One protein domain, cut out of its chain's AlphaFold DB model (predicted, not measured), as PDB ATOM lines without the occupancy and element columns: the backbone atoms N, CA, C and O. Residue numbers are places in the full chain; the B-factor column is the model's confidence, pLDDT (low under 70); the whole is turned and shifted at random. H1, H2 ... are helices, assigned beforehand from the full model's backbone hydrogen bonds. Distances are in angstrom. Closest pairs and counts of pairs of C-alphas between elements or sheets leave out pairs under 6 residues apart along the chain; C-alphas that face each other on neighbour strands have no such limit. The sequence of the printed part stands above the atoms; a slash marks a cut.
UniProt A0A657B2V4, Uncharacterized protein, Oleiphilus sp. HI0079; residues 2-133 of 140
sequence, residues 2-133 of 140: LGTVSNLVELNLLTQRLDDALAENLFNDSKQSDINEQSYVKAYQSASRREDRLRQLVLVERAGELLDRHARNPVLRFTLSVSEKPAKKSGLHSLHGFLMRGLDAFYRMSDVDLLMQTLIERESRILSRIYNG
ATOM      1  N   LEU A   2      39.256 -30.388  25.383       59.59
ATOM      2  CA  LEU A   2      39.067 -28.934  25.169       59.59
ATOM      3  C   LEU A   2      40.213 -28.266  24.379       59.59
ATOM      4  O   LEU A   2      39.948 -27.560  23.414       59.59
ATOM      5  N   GLY A   3      41.478 -28.557  24.714       63.53
ATOM      6  CA  GLY A   3      42.632 -28.012  23.977       63.53
ATOM      7  C   GLY A   3      42.722 -28.473  22.513       63.53
ATOM      8  O   GLY A   3      43.115 -27.703  21.647       63.53
ATOM      9  N   THR A   4      42.288 -29.702  22.215       65.19
ATOM     10  CA  THR A   4      42.257 -30.271  20.854       65.19
ATOM     11  C   THR A   4      41.278 -29.517  19.962       65.19
ATOM     12  O   THR A   4      41.630 -29.091  18.867       65.19
ATOM     13  N   VAL A   5      40.049 -29.323  20.449       74.88
ATOM     14  CA  VAL A   5      39.012 -28.586  19.717       74.88
ATOM     15  C   VAL A   5      39.415 -27.120  19.574       74.88
ATOM     16  O   VAL A   5      39.271 -26.565  18.492       74.88
ATOM     17  N   SER A   6      40.003 -26.521  20.614       83.88
ATOM     18  CA  SER A   6      40.512 -25.148  20.561       83.88
ATOM     19  C   SER A   6      41.561 -24.955  19.463       83.88
ATOM     20  O   SER A   6      41.444 -24.009  18.694       83.88
ATOM     21  N   ASN A   7      42.546 -25.855  19.344       87.75
ATOM     22  CA  ASN A   7      43.586 -25.755  18.314       87.75
ATOM     23  C   ASN A   7      43.008 -25.866  16.897       87.75
ATOM     24  O   ASN A   7      43.388 -25.096  16.022       87.75
ATOM     25  N   LEU A   8      42.091 -26.812  16.665       87.44
ATOM     26  CA  LEU A   8      41.480 -27.003  15.346       87.44
ATOM     27  C   LEU A   8      40.571 -25.830  14.961       87.44
ATOM     28  O   LEU A   8      40.579 -25.402  13.809       87.44
ATOM     29  N   VAL A   9      39.819 -25.285  15.919       91.00
ATOM     30  CA  VAL A   9      38.992 -24.089  15.707       91.00
ATOM     31  C   VAL A   9      39.869 -22.868  15.431       91.00
ATOM     32  O   VAL A   9      39.581 -22.119  14.500       91.00
ATOM     33  N   GLU A  10      40.956 -22.691  16.188       94.19
ATOM     34  CA  GLU A  10      41.925 -21.616  15.958       94.19
ATOM     35  C   GLU A  10      42.561 -21.736  14.569       94.19
ATOM     36  O   GLU A  10      42.576 -20.757  13.827       94.19
ATOM     37  N   LEU A  11      43.018 -22.933  14.187       95.75
ATOM     38  CA  LEU A  11      43.583 -23.193  12.865       95.75
ATOM     39  C   LEU A  11      42.586 -22.866  11.751       95.75
ATOM     40  O   LEU A  11      42.952 -22.201  10.783       95.75
ATOM     41  N   ASN A  12      41.333 -23.310  11.887       94.50
ATOM     42  CA  ASN A  12      40.291 -23.058  10.894       94.50
ATOM     43  C   ASN A  12      40.020 -21.557  10.734       94.50
ATOM     44  O   ASN A  12      40.034 -21.049   9.617       94.50
ATOM     45  N   LEU A  13      39.821 -20.842  11.845       96.12
ATOM     46  CA  LEU A  13      39.564 -19.403  11.823       96.12
ATOM     47  C   LEU A  13      40.753 -18.623  11.256       96.12
ATOM     48  O   LEU A  13      40.569 -17.703  10.464       96.12
ATOM     49  N   LEU A  14      41.973 -18.974  11.666       97.00
ATOM     50  CA  LEU A  14      43.180 -18.316  11.184       97.00
ATOM     51  C   LEU A  14      43.366 -18.542   9.681       97.00
ATOM     52  O   LEU A  14      43.650 -17.590   8.965       97.00
ATOM     53  N   THR A  15      43.149 -19.769   9.205       96.50
ATOM     54  CA  THR A  15      43.236 -20.113   7.778       96.50
ATOM     55  C   THR A  15      42.233 -19.309   6.961       96.50
ATOM     56  O   THR A  15      42.641 -18.614   6.041       96.50
ATOM     57  N   GLN A  16      40.959 -19.291   7.365       96.94
ATOM     58  CA  GLN A  16      39.919 -18.511   6.683       96.94
ATOM     59  C   GLN A  16      40.278 -17.026   6.599       96.94
ATOM     60  O   GLN A  16      40.279 -16.452   5.520       96.94
ATOM     61  N   ARG A  17      40.686 -16.417   7.719       96.81
ATOM     62  CA  ARG A  17      41.073 -14.998   7.744       96.81
ATOM     63  C   ARG A  17      42.248 -14.683   6.822       96.81
ATOM     64  O   ARG A  17      42.283 -13.616   6.218       96.81
ATOM     65  N   LEU A  18      43.236 -15.573   6.768       96.56
ATOM     66  CA  LEU A  18      44.419 -15.400   5.933       96.56
ATOM     67  C   LEU A  18      44.108 -15.604   4.446       96.56
ATOM     68  O   LEU A  18      44.701 -14.919   3.612       96.56
ATOM     69  N   ASP A  19      43.209 -16.531   4.127       95.19
ATOM     70  CA  ASP A  19      42.781 -16.823   2.760       95.19
ATOM     71  C   ASP A  19      41.872 -15.716   2.217       95.19
ATOM     72  O   ASP A  19      42.086 -15.264   1.093       95.19
ATOM     73  N   ASP A  20      40.944 -15.207   3.032       95.00
ATOM     74  CA  ASP A  20      40.090 -14.067   2.684       95.00
ATOM     75  C   ASP A  20      40.942 -12.825   2.395       95.00
ATOM     76  O   ASP A  20      40.829 -12.224   1.327       95.00
ATOM     77  N   ALA A  21      41.882 -12.487   3.287       94.50
ATOM     78  CA  ALA A  21      42.780 -11.351   3.082       94.50
ATOM     79  C   ALA A  21      43.662 -11.523   1.833       94.50
ATOM     80  O   ALA A  21      43.934 -10.553   1.119       94.50
ATOM     81  N   LEU A  22      44.128 -12.746   1.557       93.94
ATOM     82  CA  LEU A  22      44.911 -13.047   0.361       93.94
ATOM     83  C   LEU A  22      44.073 -12.877  -0.907       93.94
ATOM     84  O   LEU A  22      44.547 -12.257  -1.857       93.94
ATOM     85  N   ALA A  23      42.844 -13.393  -0.914       92.31
ATOM     86  CA  ALA A  23      41.917 -13.260  -2.029       92.31
ATOM     87  C   ALA A  23      41.571 -11.788  -2.291       92.31
ATOM     88  O   ALA A  23      41.683 -11.332  -3.428       92.31
ATOM     89  N   GLU A  24      41.249 -11.017  -1.250       91.12
ATOM     90  CA  GLU A  24      41.025  -9.573  -1.370       91.12
ATOM     91  C   GLU A  24      42.240  -8.884  -2.005       91.12
ATOM     92  O   GLU A  24      42.104  -8.183  -3.002       91.12
ATOM     93  N   ASN A  25      43.455  -9.136  -1.512       91.12
ATOM     94  CA  ASN A  25      44.662  -8.513  -2.065       91.12
ATOM     95  C   ASN A  25      44.986  -8.962  -3.499       91.12
ATOM     96  O   ASN A  25      45.522  -8.167  -4.270       91.12
ATOM     97  N   LEU A  26      44.671 -10.206  -3.861       90.00
ATOM     98  CA  LEU A  26      44.854 -10.725  -5.217       90.00
ATOM     99  C   LEU A  26      43.926 -10.043  -6.228       90.00
ATOM    100  O   LEU A  26      44.357  -9.765  -7.345       90.00
ATOM    101  N   PHE A  27      42.678  -9.769  -5.838       86.94
ATOM    102  CA  PHE A  27      41.633  -9.282  -6.746       86.94
ATOM    103  C   PHE A  27      41.277  -7.796  -6.574       86.94
ATOM    104  O   PHE A  27      40.463  -7.273  -7.333       86.94
ATOM    105  N   ASN A  28      41.889  -7.091  -5.617       79.19
ATOM    106  CA  ASN A  28      41.666  -5.657  -5.397       79.19
ATOM    107  C   ASN A  28      42.145  -4.776  -6.565       79.19
ATOM    108  O   ASN A  28      41.628  -3.673  -6.746       79.19
ATOM    109  N   ASP A  29      43.117  -5.230  -7.364       67.69
ATOM    110  CA  ASP A  29      43.527  -4.532  -8.585       67.69
ATOM    111  C   ASP A  29      42.723  -5.074  -9.773       67.69
ATOM    112  O   ASP A  29      42.948  -6.190 -10.243       67.69
ATOM    113  N   SER A  30      41.782  -4.276 -10.282       59.75
ATOM    114  CA  SER A  30      40.868  -4.644 -11.377       59.75
ATOM    115  C   SER A  30      41.565  -4.971 -12.707       59.75
ATOM    116  O   SER A  30      40.909  -5.393 -13.660       59.75
ATOM    117  N   LYS A  31      42.889  -4.788 -12.784       63.84
ATOM    118  CA  LYS A  31      43.739  -5.170 -13.921       63.84
ATOM    119  C   LYS A  31      44.389  -6.548 -13.777       63.84
ATOM    120  O   LYS A  31      44.928  -7.054 -14.759       63.84
ATOM    121  N   GLN A  32      44.370  -7.148 -12.588       64.62
ATOM    122  CA  GLN A  32      44.967  -8.454 -12.333       64.62
ATOM    123  C   GLN A  32      43.947  -9.555 -12.655       64.62
ATOM    124  O   GLN A  32      43.259 -10.068 -11.778       64.62
ATOM    125  N   SER A  33      43.818  -9.904 -13.935       66.19
ATOM    126  CA  SER A  33      42.905 -10.969 -14.379       66.19
ATOM    127  C   SER A  33      43.470 -12.381 -14.184       66.19
ATOM    128  O   SER A  33      42.691 -13.319 -14.050       66.19
ATOM    129  N   ASP A  34      44.801 -12.524 -14.106       79.38
ATOM    130  CA  ASP A  34      45.481 -13.816 -13.949       79.38
ATOM    131  C   ASP A  34      46.294 -13.903 -12.646       79.38
ATOM    132  O   ASP A  34      47.068 -13.001 -12.291       79.38
ATOM    133  N   ILE A  35      46.155 -15.040 -11.956       88.00
ATOM    134  CA  ILE A  35      46.979 -15.411 -10.802       88.00
ATOM    135  C   ILE A  35      48.282 -16.019 -11.326       88.00
ATOM    136  O   ILE A  35      48.274 -17.058 -11.983       88.00
ATOM    137  N   ASN A  36      49.409 -15.386 -11.011       89.75
ATOM    138  CA  ASN A  36      50.741 -15.913 -11.279       89.75
ATOM    139  C   ASN A  36      51.606 -15.823 -10.014       89.75
ATOM    140  O   ASN A  36      51.197 -15.246  -9.008       89.75
ATOM    141  N   GLU A  37      52.803 -16.406 -10.057       91.31
ATOM    142  CA  GLU A  37      53.708 -16.448  -8.903       91.31
ATOM    143  C   GLU A  37      54.012 -15.049  -8.347       91.31
ATOM    144  O   GLU A  37      53.957 -14.829  -7.140       91.31
ATOM    145  N   GLN A  38      54.261 -14.076  -9.225       90.19
ATOM    146  CA  GLN A  38      54.602 -12.714  -8.827       90.19
ATOM    147  C   GLN A  38      53.424 -11.997  -8.155       90.19
ATOM    148  O   GLN A  38      53.605 -11.365  -7.110       90.19
ATOM    149  N   SER A  39      52.218 -12.093  -8.726       90.12
ATOM    150  CA  SER A  39      51.019 -11.484  -8.139       90.12
ATOM    151  C   SER A  39      50.625 -12.166  -6.832       90.12
ATOM    152  O   SER A  39      50.290 -11.475  -5.869       90.12
ATOM    153  N   TYR A  40      50.776 -13.490  -6.750       92.00
ATOM    154  CA  TYR A  40      50.563 -14.256  -5.528       92.00
ATOM    155  C   TYR A  40      51.518 -13.839  -4.411       92.00
ATOM    156  O   TYR A  40      51.061 -13.513  -3.320       92.00
ATOM    157  N   VAL A  41      52.829 -13.784  -4.666       93.69
ATOM    158  CA  VAL A  41      53.833 -13.396  -3.659       93.69
ATOM    159  C   VAL A  41      53.586 -11.976  -3.153       93.69
ATOM    160  O   VAL A  41      53.594 -11.747  -1.943       93.69
ATOM    161  N   LYS A  42      53.300 -11.033  -4.058       91.31
ATOM    162  CA  LYS A  42      52.995  -9.643  -3.694       91.31
ATOM    163  C   LYS A  42      51.734  -9.547  -2.828       91.31
ATOM    164  O   LYS A  42      51.738  -8.857  -1.804       91.31
ATOM    165  N   ALA A  43      50.666 -10.245  -3.215       92.25
ATOM    166  CA  ALA A  43      49.434 -10.290  -2.437       92.25
ATOM    167  C   ALA A  43      49.660 -10.961  -1.076       92.25
ATOM    168  O   ALA A  43      49.222 -10.436  -0.062       92.25
ATOM    169  N   TYR A  44      50.422 -12.052  -1.023       93.56
ATOM    170  CA  TYR A  44      50.746 -12.780   0.204       93.56
ATOM    171  C   TYR A  44      51.498 -11.918   1.224       93.56
ATOM    172  O   TYR A  44      51.133 -11.894   2.404       93.56
ATOM    173  N   GLN A  45      52.518 -11.180   0.768       93.19
ATOM    174  CA  GLN A  45      53.275 -10.231   1.593       93.19
ATOM    175  C   GLN A  45      52.387  -9.108   2.147       93.19
ATOM    176  O   GLN A  45      52.600  -8.666   3.274       93.19
ATOM    177  N   SER A  46      51.399  -8.663   1.364       91.06
ATOM    178  CA  SER A  46      50.494  -7.561   1.725       91.06
ATOM    179  C   SER A  46      49.332  -8.016   2.619       91.06
ATOM    180  O   SER A  46      48.897  -7.277   3.497       91.06
ATOM    181  N   ALA A  47      48.847  -9.242   2.419       91.06
ATOM    182  CA  ALA A  47      47.644  -9.779   3.048       91.06
ATOM    183  C   ALA A  47      47.846 -10.273   4.480       91.06
ATOM    184  O   ALA A  47      46.884 -10.370   5.241       91.06
ATOM    185  N   SER A  48      49.069 -10.656   4.855       86.44
ATOM    186  CA  SER A  48      49.294 -11.349   6.123       86.44
ATOM    187  C   SER A  48      50.578 -10.937   6.820       86.44
ATOM    188  O   SER A  48      51.637 -10.794   6.204       86.44
ATOM    189  N   ARG A  49      50.498 -10.795   8.148       92.12
ATOM    190  CA  ARG A  49      51.683 -10.620   8.987       92.12
ATOM    191  C   ARG A  49      52.431 -11.944   9.061       92.12
ATOM    192  O   ARG A  49      51.828 -13.000   9.256       92.12
ATOM    193  N   ARG A  50      53.761 -11.874   9.000       93.88
ATOM    194  CA  ARG A  50      54.639 -13.047   9.114       93.88
ATOM    195  C   ARG A  50      54.354 -13.875  10.369       93.88
ATOM    196  O   ARG A  50      54.377 -15.099  10.309       93.88
ATOM    197  N   GLU A  51      54.056 -13.219  11.487       95.19
ATOM    198  CA  GLU A  51      53.722 -13.875  12.757       95.19
ATOM    199  C   GLU A  51      52.469 -14.752  12.662       95.19
ATOM    200  O   GLU A  51      52.466 -15.869  13.176       95.19
ATOM    201  N   ASP A  52      51.434 -14.290  11.954       96.12
ATOM    202  CA  ASP A  52      50.183 -15.036  11.791       96.12
ATOM    203  C   ASP A  52      50.419 -16.302  10.945       96.12
ATOM    204  O   ASP A  52      49.909 -17.374  11.267       96.12
ATOM    205  N   ARG A  53      51.276 -16.225   9.917       96.38
ATOM    206  CA  ARG A  53      51.683 -17.392   9.113       96.38
ATOM    207  C   ARG A  53      52.542 -18.381   9.899       96.38
ATOM    208  O   ARG A  53      52.317 -19.585   9.819       96.38
ATOM    209  N   LEU A  54      53.478 -17.897  10.715       95.88
ATOM    210  CA  LEU A  54      54.253 -18.758  11.615       95.88
ATOM    211  C   LEU A  54      53.350 -19.450  12.643       95.88
ATOM    212  O   LEU A  54      53.513 -20.639  12.912       95.88
ATOM    213  N   ARG A  55      52.354 -18.736  13.183       96.19
ATOM    214  CA  ARG A  55      51.342 -19.327  14.065       96.19
ATOM    215  C   ARG A  55      50.524 -20.397  13.345       96.19
ATOM    216  O   ARG A  55      50.280 -21.447  13.935       96.19
ATOM    217  N   GLN A  56      50.139 -20.162  12.090       96.69
ATOM    218  CA  GLN A  56      49.438 -21.147  11.266       96.69
ATOM    219  C   GLN A  56      50.255 -22.440  11.127       96.69
ATOM    220  O   GLN A  56      49.699 -23.513  11.344       96.69
ATOM    221  N   LEU A  57      51.567 -22.360  10.874       96.38
ATOM    222  CA  LEU A  57      52.440 -23.542  10.794       96.38
ATOM    223  C   LEU A  57      52.479 -24.339  12.105       96.38
ATOM    224  O   LEU A  57      52.286 -25.552  12.086       96.38
ATOM    225  N   VAL A  58      52.622 -23.665  13.249       95.50
ATOM    226  CA  VAL A  58      52.580 -24.322  14.571       95.50
ATOM    227  C   VAL A  58      51.236 -25.019  14.813       95.50
ATOM    228  O   VAL A  58      51.175 -26.097  15.403       95.50
ATOM    229  N   LEU A  59      50.130 -24.407  14.385       95.94
ATOM    230  CA  LEU A  59      48.801 -25.000  14.520       95.94
ATOM    231  C   LEU A  59      48.603 -26.198  13.584       95.94
ATOM    232  O   LEU A  59      47.973 -27.172  13.992       95.94
ATOM    233  N   VAL A  60      49.155 -26.146  12.369       95.25
ATOM    234  CA  VAL A  60      49.152 -27.256  11.405       95.25
ATOM    235  C   VAL A  60      49.925 -28.454  11.954       95.25
ATOM    236  O   VAL A  60      49.382 -29.555  11.960       95.25
ATOM    237  N   GLU A  61      51.134 -28.242  12.482       94.44
ATOM    238  CA  GLU A  61      51.950 -29.280  13.132       94.44
ATOM    239  C   GLU A  61      51.167 -29.996  14.240       94.44
ATOM    240  O   GLU A  61      50.931 -31.204  14.176       94.44
ATOM    241  N   ARG A  62      50.633 -29.220  15.192       92.75
ATOM    242  CA  ARG A  62      49.818 -29.742  16.297       92.75
ATOM    243  C   ARG A  62      48.565 -30.464  15.813       92.75
ATOM    244  O   ARG A  62      48.138 -31.434  16.436       92.75
ATOM    245  N   ALA A  63      47.928 -29.978  14.748       91.25
ATOM    246  CA  ALA A  63      46.765 -30.640  14.171       91.25
ATOM    247  C   ALA A  63      47.143 -32.013  13.595       91.25
ATOM    248  O   ALA A  63      46.408 -32.969  13.833       91.25
ATOM    249  N   GLY A  64      48.290 -32.128  12.919       90.75
ATOM    250  CA  GLY A  64      48.829 -33.395  12.421       90.75
ATOM    251  C   GLY A  64      49.043 -34.421  13.536       90.75
ATOM    252  O   GLY A  64      48.475 -35.511  13.475       90.75
ATOM    253  N   GLU A  65      49.755 -34.039  14.599       89.69
ATOM    254  CA  GLU A  65      50.003 -34.894  15.775       89.69
ATOM    255  C   GLU A  65      48.700 -35.366  16.444       89.69
ATOM    256  O   GLU A  65      48.541 -36.527  16.842       89.69
ATOM    257  N   LEU A  66      47.733 -34.453  16.586       88.00
ATOM    258  CA  LEU A  66      46.436 -34.759  17.183       88.00
ATOM    259  C   LEU A  66      45.638 -35.727  16.306       88.00
ATOM    260  O   LEU A  66      45.044 -36.676  16.826       88.00
ATOM    261  N   LEU A  67      45.613 -35.495  14.996       88.38
ATOM    262  CA  LEU A  67      44.893 -36.338  14.050       88.38
ATOM    263  C   LEU A  67      45.508 -37.735  13.959       88.38
ATOM    264  O   LEU A  67      44.744 -38.698  13.973       88.38
ATOM    265  N   ASP A  68      46.836 -37.870  13.978       90.94
ATOM    266  CA  ASP A  68      47.506 -39.176  14.027       90.94
ATOM    267  C   ASP A  68      47.077 -39.983  15.261       90.94
ATOM    268  O   ASP A  68      46.546 -41.095  15.153       90.94
ATOM    269  N   ARG A  69      47.186 -39.369  16.447       88.88
ATOM    270  CA  ARG A  69      46.785 -39.995  17.713       88.88
ATOM    271  C   ARG A  69      45.327 -40.453  17.692       88.88
ATOM    272  O   ARG A  69      45.001 -41.529  18.195       88.88
ATOM    273  N   HIS A  70      44.431 -39.623  17.162       87.44
ATOM    274  CA  HIS A  70      43.005 -39.928  17.129       87.44
ATOM    275  C   HIS A  70      42.649 -40.963  16.053       87.44
ATOM    276  O   HIS A  70      41.837 -41.847  16.325       87.44
ATOM    277  N   ALA A  71      43.286 -40.923  14.883       87.50
ATOM    278  CA  ALA A  71      43.084 -41.895  13.810       87.50
ATOM    279  C   ALA A  71      43.495 -43.317  14.207       87.50
ATOM    280  O   ALA A  71      42.848 -44.285  13.807       87.50
ATOM    281  N   ARG A  72      44.522 -43.449  15.053       89.06
ATOM    282  CA  ARG A  72      44.984 -44.739  15.587       89.06
ATOM    283  C   ARG A  72      44.161 -45.248  16.774       89.06
ATOM    284  O   ARG A  72      44.398 -46.361  17.235       89.06
ATOM    285  N   ASN A  73      43.185 -44.482  17.275       90.00
ATOM    286  CA  ASN A  73      42.348 -44.911  18.393       90.00
ATOM    287  C   ASN A  73      41.229 -45.869  17.917       90.00
ATOM    288  O   ASN A  73      40.275 -45.426  17.263       90.00
ATOM    289  N   PRO A  74      41.270 -47.165  18.289       88.00
ATOM    290  CA  PRO A  74      40.297 -48.148  17.815       88.00
ATOM    291  C   PRO A  74      38.876 -47.871  18.323       88.00
ATOM    292  O   PRO A  74      37.909 -48.143  17.611       88.00
ATOM    293  N   VAL A  75      38.727 -47.285  19.516       92.62
ATOM    294  CA  VAL A  75      37.420 -46.932  20.093       92.62
ATOM    295  C   VAL A  75      36.766 -45.815  19.289       92.62
ATOM    296  O   VAL A  75      35.570 -45.886  18.997       92.62
ATOM    297  N   LEU A  76      37.538 -44.800  18.888       88.25
ATOM    298  CA  LEU A  76      37.025 -43.701  18.068       88.25
ATOM    299  C   LEU A  76      36.545 -44.219  16.709       88.25
ATOM    300  O   LEU A  76      35.433 -43.907  16.285       88.25
ATOM    301  N   ARG A  77      37.354 -45.065  16.063       87.88
ATOM    302  CA  ARG A  77      37.017 -45.662  14.767       87.88
ATOM    303  C   ARG A  77      35.778 -46.549  14.852       87.88
ATOM    304  O   ARG A  77      34.888 -46.443  14.009       87.88
ATOM    305  N   PHE A  78      35.681 -47.374  15.894       91.75
ATOM    306  CA  PHE A  78      34.493 -48.182  16.147       91.75
ATOM    307  C   PHE A  78      33.249 -47.303  16.343       91.75
ATOM    308  O   PHE A  78      32.246 -47.501  15.659       91.75
ATOM    309  N   THR A  79      33.334 -46.279  17.192       91.62
ATOM    310  CA  THR A  79      32.225 -45.351  17.476       91.62
ATOM    311  C   THR A  79      31.734 -44.638  16.214       91.62
ATOM    312  O   THR A  79      30.529 -44.511  15.985       91.62
ATOM    313  N   LEU A  80      32.654 -44.202  15.352       90.44
ATOM    314  CA  LEU A  80      32.296 -43.623  14.063       90.44
ATOM    315  C   LEU A  80      31.665 -44.659  13.126       90.44
ATOM    316  O   LEU A  80      30.638 -44.364  12.526       90.44
ATOM    317  N   SER A  81      32.178 -45.887  13.054       90.38
ATOM    318  CA  SER A  81      31.595 -46.923  12.188       90.38
ATOM    319  C   SER A  81      30.140 -47.264  12.541       90.38
ATOM    320  O   SER A  81      29.301 -47.395  11.651       90.38
ATOM    321  N   VAL A  82      29.792 -47.323  13.832       95.12
ATOM    322  CA  VAL A  82      28.419 -47.643  14.262       95.12
ATOM    323  C   VAL A  82      27.448 -46.466  14.105       95.12
ATOM    324  O   VAL A  82      26.232 -46.671  14.090       95.12
ATOM    325  N   SER A  83      27.954 -45.236  13.945       93.44
ATOM    326  CA  SER A  83      27.135 -44.023  13.817       93.44
ATOM    327  C   SER A  83      26.720 -43.676  12.379       93.44
ATOM    328  O   SER A  83      25.977 -42.715  12.173       93.44
ATOM    329  N   GLU A  84      27.092 -44.479  11.378       93.62
ATOM    330  CA  GLU A  84      26.753 -44.216   9.970       93.62
ATOM    331  C   GLU A  84      25.233 -44.173   9.725       93.62
ATOM    332  O   GLU A  84      24.696 -43.223   9.146       93.62
ATOM    333  N   LYS A  85      24.511 -45.200  10.196       94.25
ATOM    334  CA  LYS A  85      23.051 -45.305  10.039       94.25
ATOM    335  C   LYS A  85      22.301 -44.138  10.698       94.25
ATOM    336  O   LYS A  85      21.442 -43.562  10.023       94.25
ATOM    337  N   PRO A  86      22.567 -43.764  11.968       93.69
ATOM    338  CA  PRO A  86      21.932 -42.588  12.555       93.69
ATOM    339  C   PRO A  86      22.342 -41.289  11.850       93.69
ATOM    340  O   PRO A  86      21.463 -40.484  11.560       93.69
ATOM    341  N   ALA A  87      23.609 -41.112  11.456       93.25
ATOM    342  CA  ALA A  87      24.038 -39.928  10.704       93.25
ATOM    343  C   ALA A  87      23.270 -39.770   9.381       93.25
ATOM    344  O   ALA A  87      22.830 -38.672   9.045       93.25
ATOM    345  N   LYS A  88      23.034 -40.873   8.659       93.00
ATOM    346  CA  LYS A  88      22.217 -40.867   7.438       93.00
ATOM    347  C   LYS A  88      20.773 -40.448   7.703       93.00
ATOM    348  O   LYS A  88      20.235 -39.640   6.954       93.00
ATOM    349  N   LYS A  89      20.158 -40.960   8.773       96.12
ATOM    350  CA  LYS A  89      18.782 -40.595   9.155       96.12
ATOM    351  C   LYS A  89      18.649 -39.130   9.575       96.12
ATOM    352  O   LYS A  89      17.597 -38.545   9.360       96.12
ATOM    353  N   SER A  90      19.704 -38.545  10.133       94.88
ATOM    354  CA  SER A  90      19.732 -37.148  10.579       94.88
ATOM    355  C   SER A  90      20.223 -36.156   9.515       94.88
ATOM    356  O   SER A  90      20.439 -34.994   9.837       94.88
ATOM    357  N   GLY A  91      20.444 -36.586   8.265       94.25
ATOM    358  CA  GLY A  91      20.945 -35.711   7.193       94.25
ATOM    359  C   GLY A  91      22.437 -35.357   7.293       94.25
ATOM    360  O   GLY A  91      22.932 -34.542   6.524       94.25
ATOM    361  N   LEU A  92      23.184 -36.002   8.193       94.88
ATOM    362  CA  LEU A  92      24.613 -35.769   8.441       94.88
ATOM    363  C   LEU A  92      25.520 -36.774   7.713       94.88
ATOM    364  O   LEU A  92      26.686 -36.939   8.075       94.88
ATOM    365  N   HIS A  93      25.010 -37.465   6.690       92.88
ATOM    366  CA  HIS A  93      25.758 -38.521   6.002       92.88
ATOM    367  C   HIS A  93      27.070 -38.011   5.386       92.88
ATOM    368  O   HIS A  93      28.107 -38.652   5.533       92.88
ATOM    369  N   SER A  94      27.047 -36.836   4.752       92.12
ATOM    370  CA  SER A  94      28.239 -36.249   4.125       92.12
ATOM    371  C   SER A  94      29.311 -35.875   5.149       92.12
ATOM    372  O   SER A  94      30.491 -36.135   4.914       92.12
ATOM    373  N   LEU A  95      28.904 -35.320   6.298       92.12
ATOM    374  CA  LEU A  95      29.808 -34.995   7.404       92.12
ATOM    375  C   LEU A  95      30.427 -36.266   7.996       92.12
ATOM    376  O   LEU A  95      31.639 -36.338   8.180       92.12
ATOM    377  N   HIS A  96      29.608 -37.290   8.243       93.31
ATOM    378  CA  HIS A  96      30.084 -38.588   8.720       93.31
ATOM    379  C   HIS A  96      31.090 -39.215   7.747       93.31
ATOM    380  O   HIS A  96      32.196 -39.579   8.148       93.31
ATOM    381  N   GLY A  97      30.756 -39.250   6.454       93.19
ATOM    382  CA  GLY A  97      31.645 -39.765   5.417       93.19
ATOM    383  C   GLY A  97      32.955 -38.980   5.315       93.19
ATOM    384  O   GLY A  97      34.005 -39.575   5.087       93.19
ATOM    385  N   PHE A  98      32.920 -37.659   5.511       91.50
ATOM    386  CA  PHE A  98      34.125 -36.830   5.579       91.50
ATOM    387  C   PHE A  98      35.031 -37.235   6.750       91.50
ATOM    388  O   PHE A  98      36.215 -37.488   6.533       91.50
ATOM    389  N   LEU A  99      34.473 -37.382   7.957       91.44
ATOM    390  CA  LEU A  99      35.229 -37.799   9.142       91.44
ATOM    391  C   LEU A  99      35.841 -39.196   8.974       91.44
ATOM    392  O   LEU A  99      37.012 -39.390   9.297       91.44
ATOM    393  N   MET A 100      35.084 -40.152   8.428       91.75
ATOM    394  CA  MET A 100      35.580 -41.508   8.161       91.75
ATOM    395  C   MET A 100      36.747 -41.514   7.172       91.75
ATOM    396  O   MET A 100      37.769 -42.139   7.444       91.75
ATOM    397  N   ARG A 101      36.633 -40.785   6.052       93.12
ATOM    398  CA  ARG A 101      37.726 -40.675   5.070       93.12
ATOM    399  C   ARG A 101      38.964 -40.014   5.667       93.12
ATOM    400  O   ARG A 101      40.068 -40.475   5.400       93.12
ATOM    401  N   GLY A 102      38.781 -38.968   6.475       89.75
ATOM    402  CA  GLY A 102      39.874 -38.308   7.185       89.75
ATOM    403  C   GLY A 102      40.603 -39.269   8.128       89.75
ATOM    404  O   GLY A 102      41.813 -39.437   8.010       89.75
ATOM    405  N   LEU A 103      39.869 -39.964   9.004       89.94
ATOM    406  CA  LEU A 103      40.453 -40.947   9.924       89.94
ATOM    407  C   LEU A 103      41.160 -42.087   9.184       89.94
ATOM    408  O   LEU A 103      42.271 -42.452   9.555       89.94
ATOM    409  N   ASP A 104      40.554 -42.631   8.125       91.38
ATOM    410  CA  ASP A 104      41.169 -43.702   7.338       91.38
ATOM    411  C   ASP A 104      42.439 -43.232   6.607       91.38
ATOM    412  O   ASP A 104      43.388 -44.009   6.486       91.38
ATOM    413  N   ALA A 105      42.493 -41.979   6.140       91.69
ATOM    414  CA  ALA A 105      43.685 -41.414   5.508       91.69
ATOM    415  C   ALA A 105      44.857 -41.313   6.497       91.69
ATOM    416  O   ALA A 105      45.943 -41.798   6.190       91.69
ATOM    417  N   PHE A 106      44.623 -40.765   7.694       90.06
ATOM    418  CA  PHE A 106      45.641 -40.690   8.749       90.06
ATOM    419  C   PHE A 106      46.050 -42.076   9.257       90.06
ATOM    420  O   PHE A 106      47.233 -42.335   9.439       90.06
ATOM    421  N   TYR A 107      45.103 -43.008   9.405       90.00
ATOM    422  CA  TYR A 107      45.405 -44.376   9.832       90.00
ATOM    423  C   TYR A 107      46.320 -45.119   8.844       90.00
ATOM    424  O   TYR A 107      47.194 -45.881   9.252       90.00
ATOM    425  N   ARG A 108      46.118 -44.914   7.535       91.44
ATOM    426  CA  ARG A 108      46.949 -45.516   6.476       91.44
ATOM    427  C   ARG A 108      48.310 -44.839   6.325       91.44
ATOM    428  O   ARG A 108      49.189 -45.400   5.673       91.44
ATOM    429  N   MET A 109      48.477 -43.649   6.890       89.25
ATOM    430  CA  MET A 109      49.717 -42.895   6.837       89.25
ATOM    431  C   MET A 109      50.742 -43.538   7.781       89.25
ATOM    432  O   MET A 109      50.492 -43.724   8.974       89.25
ATOM    433  N   SER A 110      51.879 -43.958   7.223       81.56
ATOM    434  CA  SER A 110      52.862 -44.788   7.932       81.56
ATOM    435  C   SER A 110      53.606 -44.015   9.019       81.56
ATOM    436  O   SER A 110      53.816 -44.553  10.100       81.56
ATOM    437  N   ASP A 111      53.967 -42.765   8.725       90.00
ATOM    438  CA  ASP A 111      54.741 -41.890   9.602       90.00
ATOM    439  C   ASP A 111      54.249 -40.444   9.428       90.00
ATOM    440  O   ASP A 111      54.583 -39.762   8.455       90.00
ATOM    441  N   VAL A 112      53.357 -40.016  10.326       91.25
ATOM    442  CA  VAL A 112      52.814 -38.651  10.307       91.25
ATOM    443  C   VAL A 112      53.849 -37.654  10.813       91.25
ATOM    444  O   VAL A 112      53.903 -36.548  10.285       91.25
ATOM    445  N   ASP A 113      54.712 -38.041  11.751       90.25
ATOM    446  CA  ASP A 113      55.740 -37.153  12.296       90.25
ATOM    447  C   ASP A 113      56.733 -36.742  11.201       90.25
ATOM    448  O   ASP A 113      56.988 -35.553  11.007       90.25
ATOM    449  N   LEU A 114      57.202 -37.700  10.392       93.06
ATOM    450  CA  LEU A 114      58.056 -37.418   9.234       93.06
ATOM    451  C   LEU A 114      57.359 -36.523   8.199       93.06
ATOM    452  O   LEU A 114      57.989 -35.626   7.623       93.06
ATOM    453  N   LEU A 115      56.065 -36.751   7.944       92.00
ATOM    454  CA  LEU A 115      55.287 -35.901   7.043       92.00
ATOM    455  C   LEU A 115      55.219 -34.468   7.577       92.00
ATOM    456  O   LEU A 115      55.485 -33.532   6.820       92.00
ATOM    457  N   MET A 116      54.871 -34.299   8.854       94.25
ATOM    458  CA  MET A 116      54.740 -32.985   9.474       94.25
ATOM    459  C   MET A 116      56.080 -32.263   9.501       94.25
ATOM    460  O   MET A 116      56.137 -31.115   9.069       94.25
ATOM    461  N   GLN A 117      57.168 -32.939   9.876       94.75
ATOM    462  CA  GLN A 117      58.512 -32.370   9.819       94.75
ATOM    463  C   GLN A 117      58.844 -31.873   8.405       94.75
ATOM    464  O   GLN A 117      59.215 -30.713   8.216       94.75
ATOM    465  N   THR A 118      58.647 -32.724   7.393       95.25
ATOM    466  CA  THR A 118      58.929 -32.375   5.992       95.25
ATOM    467  C   THR A 118      58.096 -31.179   5.531       95.25
ATOM    468  O   THR A 118      58.600 -30.295   4.834       95.25
ATOM    469  N   LEU A 119      56.814 -31.141   5.898       95.06
ATOM    470  CA  LEU A 119      55.904 -30.055   5.550       95.06
ATOM    471  C   LEU A 119      56.338 -28.744   6.211       95.06
ATOM    472  O   LEU A 119      56.512 -27.746   5.517       95.06
ATOM    473  N   ILE A 120      56.577 -28.745   7.523       96.56
ATOM    474  CA  ILE A 120      56.948 -27.544   8.277       96.56
ATOM    475  C   ILE A 120      58.293 -26.988   7.807       96.56
ATOM    476  O   ILE A 120      58.420 -25.773   7.639       96.56
ATOM    477  N   GLU A 121      59.280 -27.841   7.525       96.81
ATOM    478  CA  GLU A 121      60.573 -27.415   6.979       96.81
ATOM    479  C   GLU A 121      60.427 -26.732   5.611       96.81
ATOM    480  O   GLU A 121      61.000 -25.660   5.378       96.81
ATOM    481  N   ARG A 122      59.646 -27.332   4.705       97.75
ATOM    482  CA  ARG A 122      59.409 -26.794   3.358       97.75
ATOM    483  C   ARG A 122      58.645 -25.478   3.400       97.75
ATOM    484  O   ARG A 122      59.104 -24.496   2.816       97.75
ATOM    485  N   GLU A 123      57.534 -25.439   4.126       97.31
ATOM    486  CA  GLU A 123      56.689 -24.250   4.235       97.31
ATOM    487  C   GLU A 123      57.420 -23.103   4.939       97.31
ATOM    488  O   GLU A 123      57.369 -21.964   4.483       97.31
ATOM    489  N   SER A 124      58.197 -23.388   5.990       96.50
ATOM    490  CA  SER A 124      59.015 -22.365   6.658       96.50
ATOM    491  C   SER A 124      60.066 -21.770   5.719       96.50
ATOM    492  O   SER A 124      60.332 -20.564   5.763       96.50
ATOM    493  N   ARG A 125      60.661 -22.592   4.842       97.38
ATOM    494  CA  ARG A 125      61.624 -22.129   3.834       97.38
ATOM    495  C   ARG A 125      60.952 -21.242   2.789       97.38
ATOM    496  O   ARG A 125      61.477 -20.165   2.508       97.38
ATOM    497  N   ILE A 126      59.804 -21.664   2.258       96.88
ATOM    498  CA  ILE A 126      59.006 -20.870   1.311       96.88
ATOM    499  C   ILE A 126      58.618 -19.539   1.955       96.88
ATOM    500  O   ILE A 126      58.881 -18.483   1.384       96.88
ATOM    501  N   LEU A 127      58.080 -19.568   3.175       96.38
ATOM    502  CA  LEU A 127      57.654 -18.380   3.909       96.38
ATOM    503  C   LEU A 127      58.804 -17.388   4.107       96.38
ATOM    504  O   LEU A 127      58.651 -16.190   3.872       96.38
ATOM    505  N   SER A 128      59.972 -17.890   4.512       95.88
ATOM    506  CA  SER A 128      61.181 -17.077   4.665       95.88
ATOM    507  C   SER A 128      61.579 -16.417   3.345       95.88
ATOM    508  O   SER A 128      61.819 -15.213   3.305       95.88
ATOM    509  N   ARG A 129      61.587 -17.175   2.243       96.62
ATOM    510  CA  ARG A 129      61.916 -16.657   0.909       96.62
ATOM    511  C   ARG A 129      60.921 -15.611   0.416       96.62
ATOM    512  O   ARG A 129      61.355 -14.576  -0.083       96.62
ATOM    513  N   ILE A 130      59.620 -15.837   0.622       95.94
ATOM    514  CA  ILE A 130      58.568 -14.859   0.319       95.94
ATOM    515  C   ILE A 130      58.864 -13.546   1.046       95.94
ATOM    516  O   ILE A 130      58.977 -12.512   0.401       95.94
ATOM    517  N   TYR A 131      59.049 -13.557   2.369       94.25
ATOM    518  CA  TYR A 131      59.256 -12.311   3.122       94.25
ATOM    519  C   TYR A 131      60.630 -11.661   2.912       94.25
ATOM    520  O   TYR A 131      60.765 -10.465   3.158       94.25
ATOM    521  N   ASN A 132      61.629 -12.408   2.437       94.56
ATOM    522  CA  ASN A 132      62.950 -11.869   2.101       94.56
ATOM    523  C   ASN A 132      63.050 -11.366   0.646       94.56
ATOM    524  O   ASN A 132      64.101 -10.859   0.260       94.56
ATOM    525  N   GLY A 133      61.987 -11.496  -0.158       92.12
ATOM    526  CA  GLY A 133      61.967 -11.025  -1.546       92.12
ATOM    527  C   GLY A 133      62.792 -11.879  -2.514       92.12
ATOM    528  O   GLY A 133      63.313 -11.352  -3.495       92.12
TER     529      GLY A 133
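Overview. This is residues 2 to 133 of the 140 residues of an uncharacterized protein of Oleiphilus sp. HI0079 (UniProt A0A657B2V4). This is an L of helices: in its longer limb H3 and H7 lie side by side, H1 crosses the other side of H3, and H2 sits at the far end beside residues 18 to 26 of H1; the shorter limb is an arm at the other end, in which H4 and H5 run outward and H6 folds back beside them, about perpendicular to H3. The printed part has 132 residues with seven named helices, H1 to H7 in that order, and no named strand. It is all helix, loose, with a radius of gyration of the C-alphas of 18.5 A, and elongated, spanning 52 by 34 by 26 A.

Along the chain. Find C-alpha 2 at (39.067, -28.934, 25.169); from there H1, residues 2 to 27, runs 37.6 A to C-alpha 27. Next come H2, residues 37 to 47, and H3, residues 50 to 71, which is 31.4 A long and ends with C-alpha 71 at (43.084, -41.895, 13.810). Then read H4, residues 74 to 82, H5, residues 84 to 89, and H6, residues 93 to 108, 22.3 A long. H7, residues 112 to 132, covers 29.8 A and ends with C-alpha 132 at (62.950, -11.869, 2.101).

Arrangement. Begin at H3, which with H6 is a hub, each touching three helices. H3 touches H7 at a shallow tilt of 10 degrees, opposite ways; their closest C-alphas, of Glu 61 and Met 116, are 5.9 A apart. H1 touches H3 with residues 4 to 15 alone, at a steep tilt of 44 degrees, opposite ways, closest at the C-alphas of Leu 11 and Leu 59, 5.8 A. H1 and H7 are apart. H2 touches H1 closest at the C-alphas of Leu 22 and Ala 47, 5.0 A, and only just touches H7, with 3 pairs of C-alphas within 8 A, closest those of Val 41 and Ile 130, 6.4 A. Look next at residues 103 to 107 of H6: they touch H3 at 87 degrees, about perpendicular, with the C-alphas of Ala 71 and Leu 103 closest, 4.8 A. H4 touches H6 at a shallow tilt of 29 degrees, opposite ways, closest at the C-alphas of Leu 80 and Met 100, 7.1 A. H5 and H6 form a helical hairpin, closest at the C-alphas of Ala 87 and His 93, 5.2 A. In each of the seven helices every O i to N i+4 pair is within hydrogen-bond range.

Size, cuts and confidence. The C-alphas farthest apart, of Lys 31 and Val 75, are 54.2 A apart. The printed part has no cut and no long link. Confidence is under 70 at residues 2 to 4 and 29 to 33; the mean pLDDT of the printed part is 90.5.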